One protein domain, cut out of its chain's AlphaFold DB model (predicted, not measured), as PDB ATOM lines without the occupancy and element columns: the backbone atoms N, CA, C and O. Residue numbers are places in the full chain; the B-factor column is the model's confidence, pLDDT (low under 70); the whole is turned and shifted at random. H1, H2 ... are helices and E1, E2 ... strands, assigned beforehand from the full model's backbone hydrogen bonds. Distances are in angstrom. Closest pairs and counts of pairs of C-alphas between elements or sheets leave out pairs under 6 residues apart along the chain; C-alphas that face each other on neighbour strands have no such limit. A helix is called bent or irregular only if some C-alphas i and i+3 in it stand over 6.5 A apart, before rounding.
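Overview. This is residues 2 to 55 of the 132 residues of the protein "Protochlorophyllide oxidoreductase" of Chlorobaculum parvum (UniProt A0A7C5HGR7). Two parallel strands, E1 and E2, lie side by side as a narrow, two-stranded ribbon, and one long helix, H2, runs back over one face of it between them in the chain. The short helix H1 lies at the end where E1 begins, and residues 47 to 55, with no named element, follow E2 at the other end and turn away from H2. The printed part has 54 residues, with two named helices and two named strands in the order H1, E1, H2, E2; the class is mixed, helices and strands. The whole is only just loose, close to compact, with a radius of gyration of the C-alphas of 12.5 A and spans of 33 by 25 by 15 A.

Arrangement. H1, residues 2 to 5, and H2, residues 20 to 35, are close but not clearly touching; their closest C-alphas, those of Lys 2 and His 34, are 7.8 A apart. E1, residues 9 to 15, and E2, residues 39 to 46, are parallel neighbours with 15 degrees between their directions. Across this pair N 12 and O 42 are 2.9 A apart and N 41 and O 10 are 2.8 A apart, both within hydrogen-bond range. The C-alphas of Leu 12 and Glu 43 face each other at 4.8 A. E1, H2 and E2 form a strand-helix-strand unit, two parallel neighbour strands with a helix between them in the chain, and its crossover is right-handed. The closest C-alphas of E1 and H2 are those of Leu 14 and Ala 23, 7.9 A apart. Those of H2 and E2 are Glu 20 and Ile 45, 7.4 A apart. H1 and E2 are apart. In H2, 9 of 12 O i to N i+4 pairs are within hydrogen-bond range, and H1 is too short for such a pair.

Along the chain. H1 begins at C-alpha 2, at (128.528, 162.155, 65.778), and is 5.5 A long from first to last C-alpha. E1 runs 20.2 A from C-alpha 9, at (128.755, 150.207, 70.908), to C-alpha 15. H2 measures 20.6 A from C-alpha 20 to C-alpha 35. It has a kink of 35 degrees near residue 27 and is only just irregular: C-alphas 25 and 28 are 6.7 A apart. E2 is also 20.6 A long and ends at C-alpha 46, at (123.751, 141.709, 53.145).

Size, cuts and confidence. The two C-alphas farthest apart, those of Arg 3 and His 49, are 33.9 A from each other. The printed part has no cut, and the links H1 to E1, E1 to H2 and H2 to E2 are tight. The mean pLDDT of the printed part is 73.0; it is under 70 at residues 2 to 7, 16 to 18, 20 to 21, 36 to 37 and 50.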
ATOM      1  N   LYS A   2     127.353 162.187  64.869       52.97
ATOM      2  CA  LYS A   2     128.528 162.155  65.778       52.97
ATOM      3  C   LYS A   2     128.259 162.532  67.251       52.97
ATOM      4  O   LYS A   2     128.932 162.015  68.135       52.97
ATOM      5  N   ARG A   3     127.283 163.406  67.531       52.78
ATOM      6  CA  ARG A   3     126.931 163.840  68.902       52.78
ATOM      7  C   ARG A   3     126.143 162.790  69.701       52.78
ATOM      8  O   ARG A   3     126.303 162.733  70.911       52.78
ATOM      9  N   TYR A   4     125.346 161.959  69.029       59.38
ATOM     10  CA  TYR A   4     124.474 160.957  69.665       59.38
ATOM     11  C   TYR A   4     125.128 159.583  69.781       59.38
ATOM     12  O   TYR A   4     124.768 158.793  70.647       59.38
ATOM     13  N   LEU A   5     126.108 159.312  68.920       63.34
ATOM     14  CA  LEU A   5     126.784 158.025  68.887       63.34
ATOM     15  C   LEU A   5     128.015 157.978  69.793       63.34
ATOM     16  O   LEU A   5     128.492 156.891  70.054       63.34
ATOM     17  N   LYS A   6     128.533 159.100  70.309       62.94
ATOM     18  CA  LYS A   6     129.804 159.146  71.062       62.94
ATOM     19  C   LYS A   6     129.870 158.094  72.191       62.94
ATOM     20  O   LYS A   6     128.993 158.055  73.049       62.94
ATOM     21  N   SER A   7     130.932 157.276  72.185       63.69
ATOM     22  CA  SER A   7     131.210 156.215  73.177       63.69
ATOM     23  C   SER A   7     130.136 155.125  73.285       63.69
ATOM     24  O   SER A   7     129.981 154.498  74.331       63.69
ATOM     25  N   LYS A   8     129.376 154.896  72.211       72.44
ATOM     26  CA  LYS A   8     128.434 153.780  72.105       72.44
ATOM     27  C   LYS A   8     129.053 152.617  71.335       72.44
ATOM     28  O   LYS A   8     129.861 152.827  70.427       72.44
ATOM     29  N   ASN A   9     128.615 151.419  71.702       75.69
ATOM     30  CA  ASN A   9     128.755 150.207  70.908       75.69
ATOM     31  C   ASN A   9     127.833 150.313  69.691       75.69
ATOM     32  O   ASN A   9     126.675 150.703  69.841       75.69
ATOM     33  N   ILE A  10     128.351 150.018  68.502       79.69
ATOM     34  CA  ILE A  10     127.620 150.182  67.243       79.69
ATOM     35  C   ILE A  10     127.713 148.886  66.445       79.69
ATOM     36  O   ILE A  10     128.810 148.383  66.226       79.69
ATOM     37  N   ALA A  11     126.577 148.376  65.982       80.00
ATOM     38  CA  ALA A  11     126.521 147.363  64.937       80.00
ATOM     39  C   ALA A  11     126.277 148.056  63.593       80.00
ATOM     40  O   ALA A  11     125.472 148.991  63.516       80.00
ATOM     41  N   LEU A  12     126.986 147.630  62.552       81.38
ATOM     42  CA  LEU A  12     126.850 148.182  61.210       81.38
ATOM     43  C   LEU A  12     126.339 147.097  60.264       81.38
ATOM     44  O   LEU A  12     126.916 146.018  60.185       81.38
ATOM     45  N   PHE A  13     125.290 147.409  59.510       80.06
ATOM     46  CA  PHE A  13     124.857 146.580  58.392       80.06
ATOM     47  C   PHE A  13     124.759 147.429  57.128       80.06
ATOM     48  O   PHE A  13     124.348 148.590  57.183       80.06
ATOM     49  N   LEU A  14     125.167 146.858  55.996       80.62
ATOM     50  CA  LEU A  14     125.084 147.510  54.692       80.62
ATOM     51  C   LEU A  14     124.333 146.604  53.719       80.62
ATOM     52  O   LEU A  14     124.762 145.484  53.447       80.62
ATOM     53  N   THR A  15     123.235 147.115  53.175       74.81
ATOM     54  CA  THR A  15     122.519 146.507  52.053       74.81
ATOM     55  C   THR A  15     122.893 147.259  50.786       74.81
ATOM     56  O   THR A  15     122.868 148.490  50.741       74.81
ATOM     57  N   CYS A  16     123.338 146.534  49.770       69.94
ATOM     58  CA  CYS A  16     123.919 147.137  48.582       69.94
ATOM     59  C   CYS A  16     123.582 146.292  47.350       69.94
ATOM     60  O   CYS A  16     123.851 145.098  47.339       69.94
ATOM     61  N   GLU A  17     123.018 146.912  46.308       65.50
ATOM     62  CA  GLU A  17     122.798 146.266  45.000       65.50
ATOM     63  C   GLU A  17     124.088 146.151  44.167       65.50
ATOM     64  O   GLU A  17     124.128 145.431  43.173       65.50
ATOM     65  N   SER A  18     125.153 146.859  44.557       64.81
ATOM     66  CA  SER A  18     126.465 146.759  43.912       64.81
ATOM     67  C   SER A  18     127.256 145.532  44.406       64.81
ATOM     68  O   SER A  18     127.051 145.110  45.548       64.81
ATOM     69  N   PRO A  19     128.170 144.971  43.584       72.50
ATOM     70  CA  PRO A  19     129.024 143.845  43.952       72.50
ATOM     71  C   PRO A  19     129.687 144.015  45.324       72.50
ATOM     72  O   PRO A  19     130.281 145.055  45.610       72.50
ATOM     73  N   GLU A  20     129.639 142.966  46.143       69.44
ATOM     74  CA  GLU A  20     130.146 142.929  47.524       69.44
ATOM     75  C   GLU A  20     131.591 143.451  47.657       69.44
ATOM     76  O   GLU A  20     131.934 144.165  48.600       69.44
ATOM     77  N   ALA A  21     132.422 143.207  46.641       66.44
ATOM     78  CA  ALA A  21     133.791 143.709  46.570       66.44
ATOM     79  C   ALA A  21     133.890 145.249  46.591       66.44
ATOM     80  O   ALA A  21     134.814 145.802  47.192       66.44
ATOM     81  N   MET A  22     132.939 145.966  45.980       71.62
ATOM     82  CA  MET A  22     132.901 147.434  46.016       71.62
ATOM     83  C   MET A  22     132.386 147.952  47.362       71.62
ATOM     84  O   MET A  22     132.926 148.931  47.885       71.62
ATOM     85  N   ALA A  23     131.410 147.264  47.962       71.31
ATOM     86  CA  ALA A  23     130.930 147.529  49.321       71.31
ATOM     87  C   ALA A  23     132.070 147.477  50.355       71.31
ATOM     88  O   ALA A  23     132.246 148.423  51.130       71.31
ATOM     89  N   LEU A  24     132.891 146.424  50.297       71.38
ATOM     90  CA  LEU A  24     134.053 146.220  51.169       71.38
ATOM     91  C   LEU A  24     135.168 147.249  50.941       71.38
ATOM     92  O   LEU A  24     135.778 147.715  51.900       71.38
ATOM     93  N   SER A  25     135.429 147.617  49.685       74.25
ATOM     94  CA  SER A  25     136.600 148.434  49.333       74.25
ATOM     95  C   SER A  25     136.364 149.941  49.440       74.25
ATOM     96  O   SER A  25     137.309 150.693  49.666       74.25
ATOM     97  N   ILE A  26     135.119 150.403  49.269       74.88
ATOM     98  CA  ILE A  26     134.798 151.836  49.180       74.88
ATOM     99  C   ILE A  26     133.868 152.266  50.314       74.88
ATOM    100  O   ILE A  26     134.181 153.194  51.059       74.88
ATOM    101  N   TYR A  27     132.726 151.596  50.472       75.56
ATOM    102  CA  TYR A  27     131.656 152.082  51.346       75.56
ATOM    103  C   TYR A  27     131.954 151.839  52.829       75.56
ATOM    104  O   TYR A  27     131.823 152.753  53.649       75.56
ATOM    105  N   LEU A  28     132.417 150.638  53.178       76.94
ATOM    106  CA  LEU A  28     132.771 150.280  54.553       76.94
ATOM    107  C   LEU A  28     133.896 151.149  55.138       76.94
ATOM    108  O   LEU A  28     133.706 151.686  56.232       76.94
ATOM    109  N   PRO A  29     135.027 151.371  54.439       80.25
ATOM    110  CA  PRO A  29     136.087 152.247  54.929       80.25
ATOM    111  C   PRO A  29     135.592 153.674  55.188       80.25
ATOM    112  O   PRO A  29     135.898 154.254  56.229       80.25
ATOM    113  N   GLN A  30     134.759 154.217  54.294       78.94
ATOM    114  CA  GLN A  30     134.183 155.558  54.439       78.94
ATOM    115  C   GLN A  30     133.273 155.665  55.672       78.94
ATOM    116  O   GLN A  30     133.363 156.633  56.433       78.94
ATOM    117  N   LEU A  31     132.432 154.660  55.926       76.75
ATOM    118  CA  LEU A  31     131.588 154.593  57.123       76.75
ATOM    119  C   LEU A  31     132.423 154.441  58.400       76.75
ATOM    120  O   LEU A  31     132.221 155.188  59.362       76.75
ATOM    121  N   LYS A  32     133.414 153.544  58.388       76.69
ATOM    122  CA  LYS A  32     134.313 153.297  59.522       76.69
ATOM    123  C   LYS A  32     135.075 154.553  59.936       76.69
ATOM    124  O   LYS A  32     135.142 154.827  61.129       76.69
ATOM    125  N   ILE A  33     135.554 155.378  58.994       80.38
ATOM    126  CA  ILE A  33     136.233 156.661  59.288       80.38
ATOM    127  C   ILE A  33     135.369 157.573  60.174       80.38
ATOM    128  O   ILE A  33     135.858 158.202  61.118       80.38
ATOM    129  N   HIS A  34     134.062 157.620  59.920       73.50
ATOM    130  CA  HIS A  34     133.133 158.448  60.689       73.50
ATOM    131  C   HIS A  34     132.772 157.854  62.057       73.50
ATOM    132  O   HIS A  34     132.283 158.588  62.922       73.50
ATOM    133  N   LEU A  35     133.056 156.564  62.251       75.31
ATOM    134  CA  LEU A  35     132.806 155.775  63.454       75.31
ATOM    135  C   LEU A  35     134.097 155.425  64.215       75.31
ATOM    136  O   LEU A  35     134.030 154.711  65.202       75.31
ATOM    137  N   MET A  36     135.265 155.965  63.842       67.06
ATOM    138  CA  MET A  36     136.565 155.649  64.475       67.06
ATOM    139  C   MET A  36     136.611 155.881  65.995       67.06
ATOM    140  O   MET A  36     137.424 155.292  66.695       67.06
ATOM    141  N   ARG A  37     135.752 156.761  66.530       67.44
ATOM    142  CA  ARG A  37     135.639 157.021  67.981       67.44
ATOM    143  C   ARG A  37     134.682 156.064  68.697       67.44
ATOM    144  O   ARG A  37     134.406 156.242  69.882       67.44
ATOM    145  N   ASN A  38     134.138 155.102  67.968       73.38
ATOM    146  CA  ASN A  38     133.146 154.153  68.413       73.38
ATOM    147  C   ASN A  38     133.670 152.740  68.265       73.38
ATOM    148  O   ASN A  38     134.426 152.425  67.350       73.38
ATOM    149  N   ARG A  39     133.214 151.876  69.162       75.75
ATOM    150  CA  ARG A  39     133.492 150.459  69.052       75.75
ATOM    151  C   ARG A  39     132.459 149.837  68.126       75.75
ATOM    152  O   ARG A  39     131.272 149.809  68.455       75.75
ATOM    153  N   ILE A  40     132.925 149.361  66.979       80.44
ATOM    154  CA  ILE A  40     132.114 148.558  66.072       80.44
ATOM    155  C   ILE A  40     132.095 147.142  66.641       80.44
ATOM    156  O   ILE A  40     133.147 146.557  66.878       80.44
ATOM    157  N   VAL A  41     130.900 146.662  66.963       78.88
ATOM    158  CA  VAL A  41     130.674 145.369  67.613       78.88
ATOM    159  C   VAL A  41     130.563 144.253  66.586       78.88
ATOM    160  O   VAL A  41     131.174 143.210  66.773       78.88
ATOM    161  N   SER A  42     129.843 144.532  65.504       77.31
ATOM    162  CA  SER A  42     129.609 143.626  64.386       77.31
ATOM    163  C   SER A  42     129.477 144.435  63.107       77.31
ATOM    164  O   SER A  42     128.975 145.568  63.126       77.31
ATOM    165  N   GLU A  43     129.930 143.853  62.003       81.69
ATOM    166  CA  GLU A  43     129.786 144.406  60.661       81.69
ATOM    167  C   GLU A  43     129.328 143.307  59.702       81.69
ATOM    168  O   GLU A  43     129.979 142.272  59.598       81.69
ATOM    169  N   LYS A  44     128.215 143.525  58.993       81.62
ATOM    170  CA  LYS A  44     127.722 142.557  58.003       81.62
ATOM    171  C   LYS A  44     127.247 143.253  56.736       81.62
ATOM    172  O   LYS A  44     126.528 144.254  56.786       81.62
ATOM    173  N   ILE A  45     127.659 142.724  55.590       78.50
ATOM    174  CA  ILE A  45     127.099 143.102  54.293       78.50
ATOM    175  C   ILE A  45     126.038 142.071  53.944       78.50
ATOM    176  O   ILE A  45     126.254 140.874  54.100       78.50
ATOM    177  N   ILE A  46     124.885 142.552  53.497       76.94
ATOM    178  CA  ILE A  46     123.751 141.709  53.145       76.94
ATOM    179  C   ILE A  46     123.377 142.021  51.701       76.94
ATOM    180  O   ILE A  46     122.998 143.152  51.378       76.94
ATOM    181  N   ALA A  47     123.474 141.021  50.824       74.88
ATOM    182  CA  ALA A  47     123.001 141.162  49.454       74.88
ATOM    183  C   ALA A  47     121.462 141.292  49.430       74.88
ATOM    184  O   ALA A  47     120.790 140.692  50.272       74.88
ATOM    185  N   PRO A  48     120.865 142.005  48.454       71.19
ATOM    186  CA  PRO A  48     119.424 142.279  48.429       71.19
ATOM    187  C   PRO A  48     118.560 141.014  48.486       71.19
ATOM    188  O   PRO A  48     117.498 141.005  49.104       71.19
ATOM    189  N   HIS A  49     119.046 139.922  47.890       72.19
ATOM    190  CA  HIS A  49     118.362 138.630  47.865       72.19
ATOM    191  C   HIS A  49     118.415 137.871  49.201       72.19
ATOM    192  O   HIS A  49     117.619 136.962  49.411       72.19
ATOM    193  N   GLN A  50     119.327 138.237  50.103       66.50
ATOM    194  CA  GLN A  50     119.495 137.607  51.417       66.50
ATOM    195  C   GLN A  50     118.773 138.381  52.523       66.50
ATOM    196  O   GLN A  50     118.677 137.893  53.638       66.50
ATOM    197  N   ILE A  51     118.218 139.563  52.236       70.00
ATOM    198  CA  ILE A  51     117.502 140.378  53.234       70.00
ATOM    199  C   ILE A  51     116.264 139.649  53.782       70.00
ATOM    200  O   ILE A  51     115.882 139.873  54.923       70.00
ATOM    201  N   ASN A  52     115.649 138.766  52.992       73.31
ATOM    202  CA  ASN A  52     114.504 137.962  53.432       73.31
ATOM    203  C   ASN A  52     114.909 136.626  54.072       73.31
ATOM    204  O   ASN A  52     114.035 135.873  54.509       73.31
ATOM    205  N   ASP A  53     116.205 136.323  54.112       79.25
ATOM    206  CA  ASP A  53     116.715 135.107  54.722       79.25
ATOM    207  C   ASP A  53     116.697 135.258  56.245       79.25
ATOM    208  O   ASP A  53     117.452 136.034  56.839       79.25
ATOM    209  N   LYS A  54     115.758 134.550  56.878       74.50
ATOM    210  CA  LYS A  54     115.555 134.634  58.326       74.50
ATOM    211  C   LYS A  54     116.763 134.099  59.087       74.50
ATOM    212  O   LYS A  54     117.105 134.685  60.107       74.50
ATOM    213  N   GLU A  55     117.404 133.038  58.603       75.69
ATOM    214  CA  GLU A  55     118.560 132.420  59.265       75.69
ATOM    215  C   GLU A  55     119.733 133.401  59.326       75.69
ATOM    216  O   GLU A  55     120.275 133.662  60.395       75.69
TER     217      GLU A  55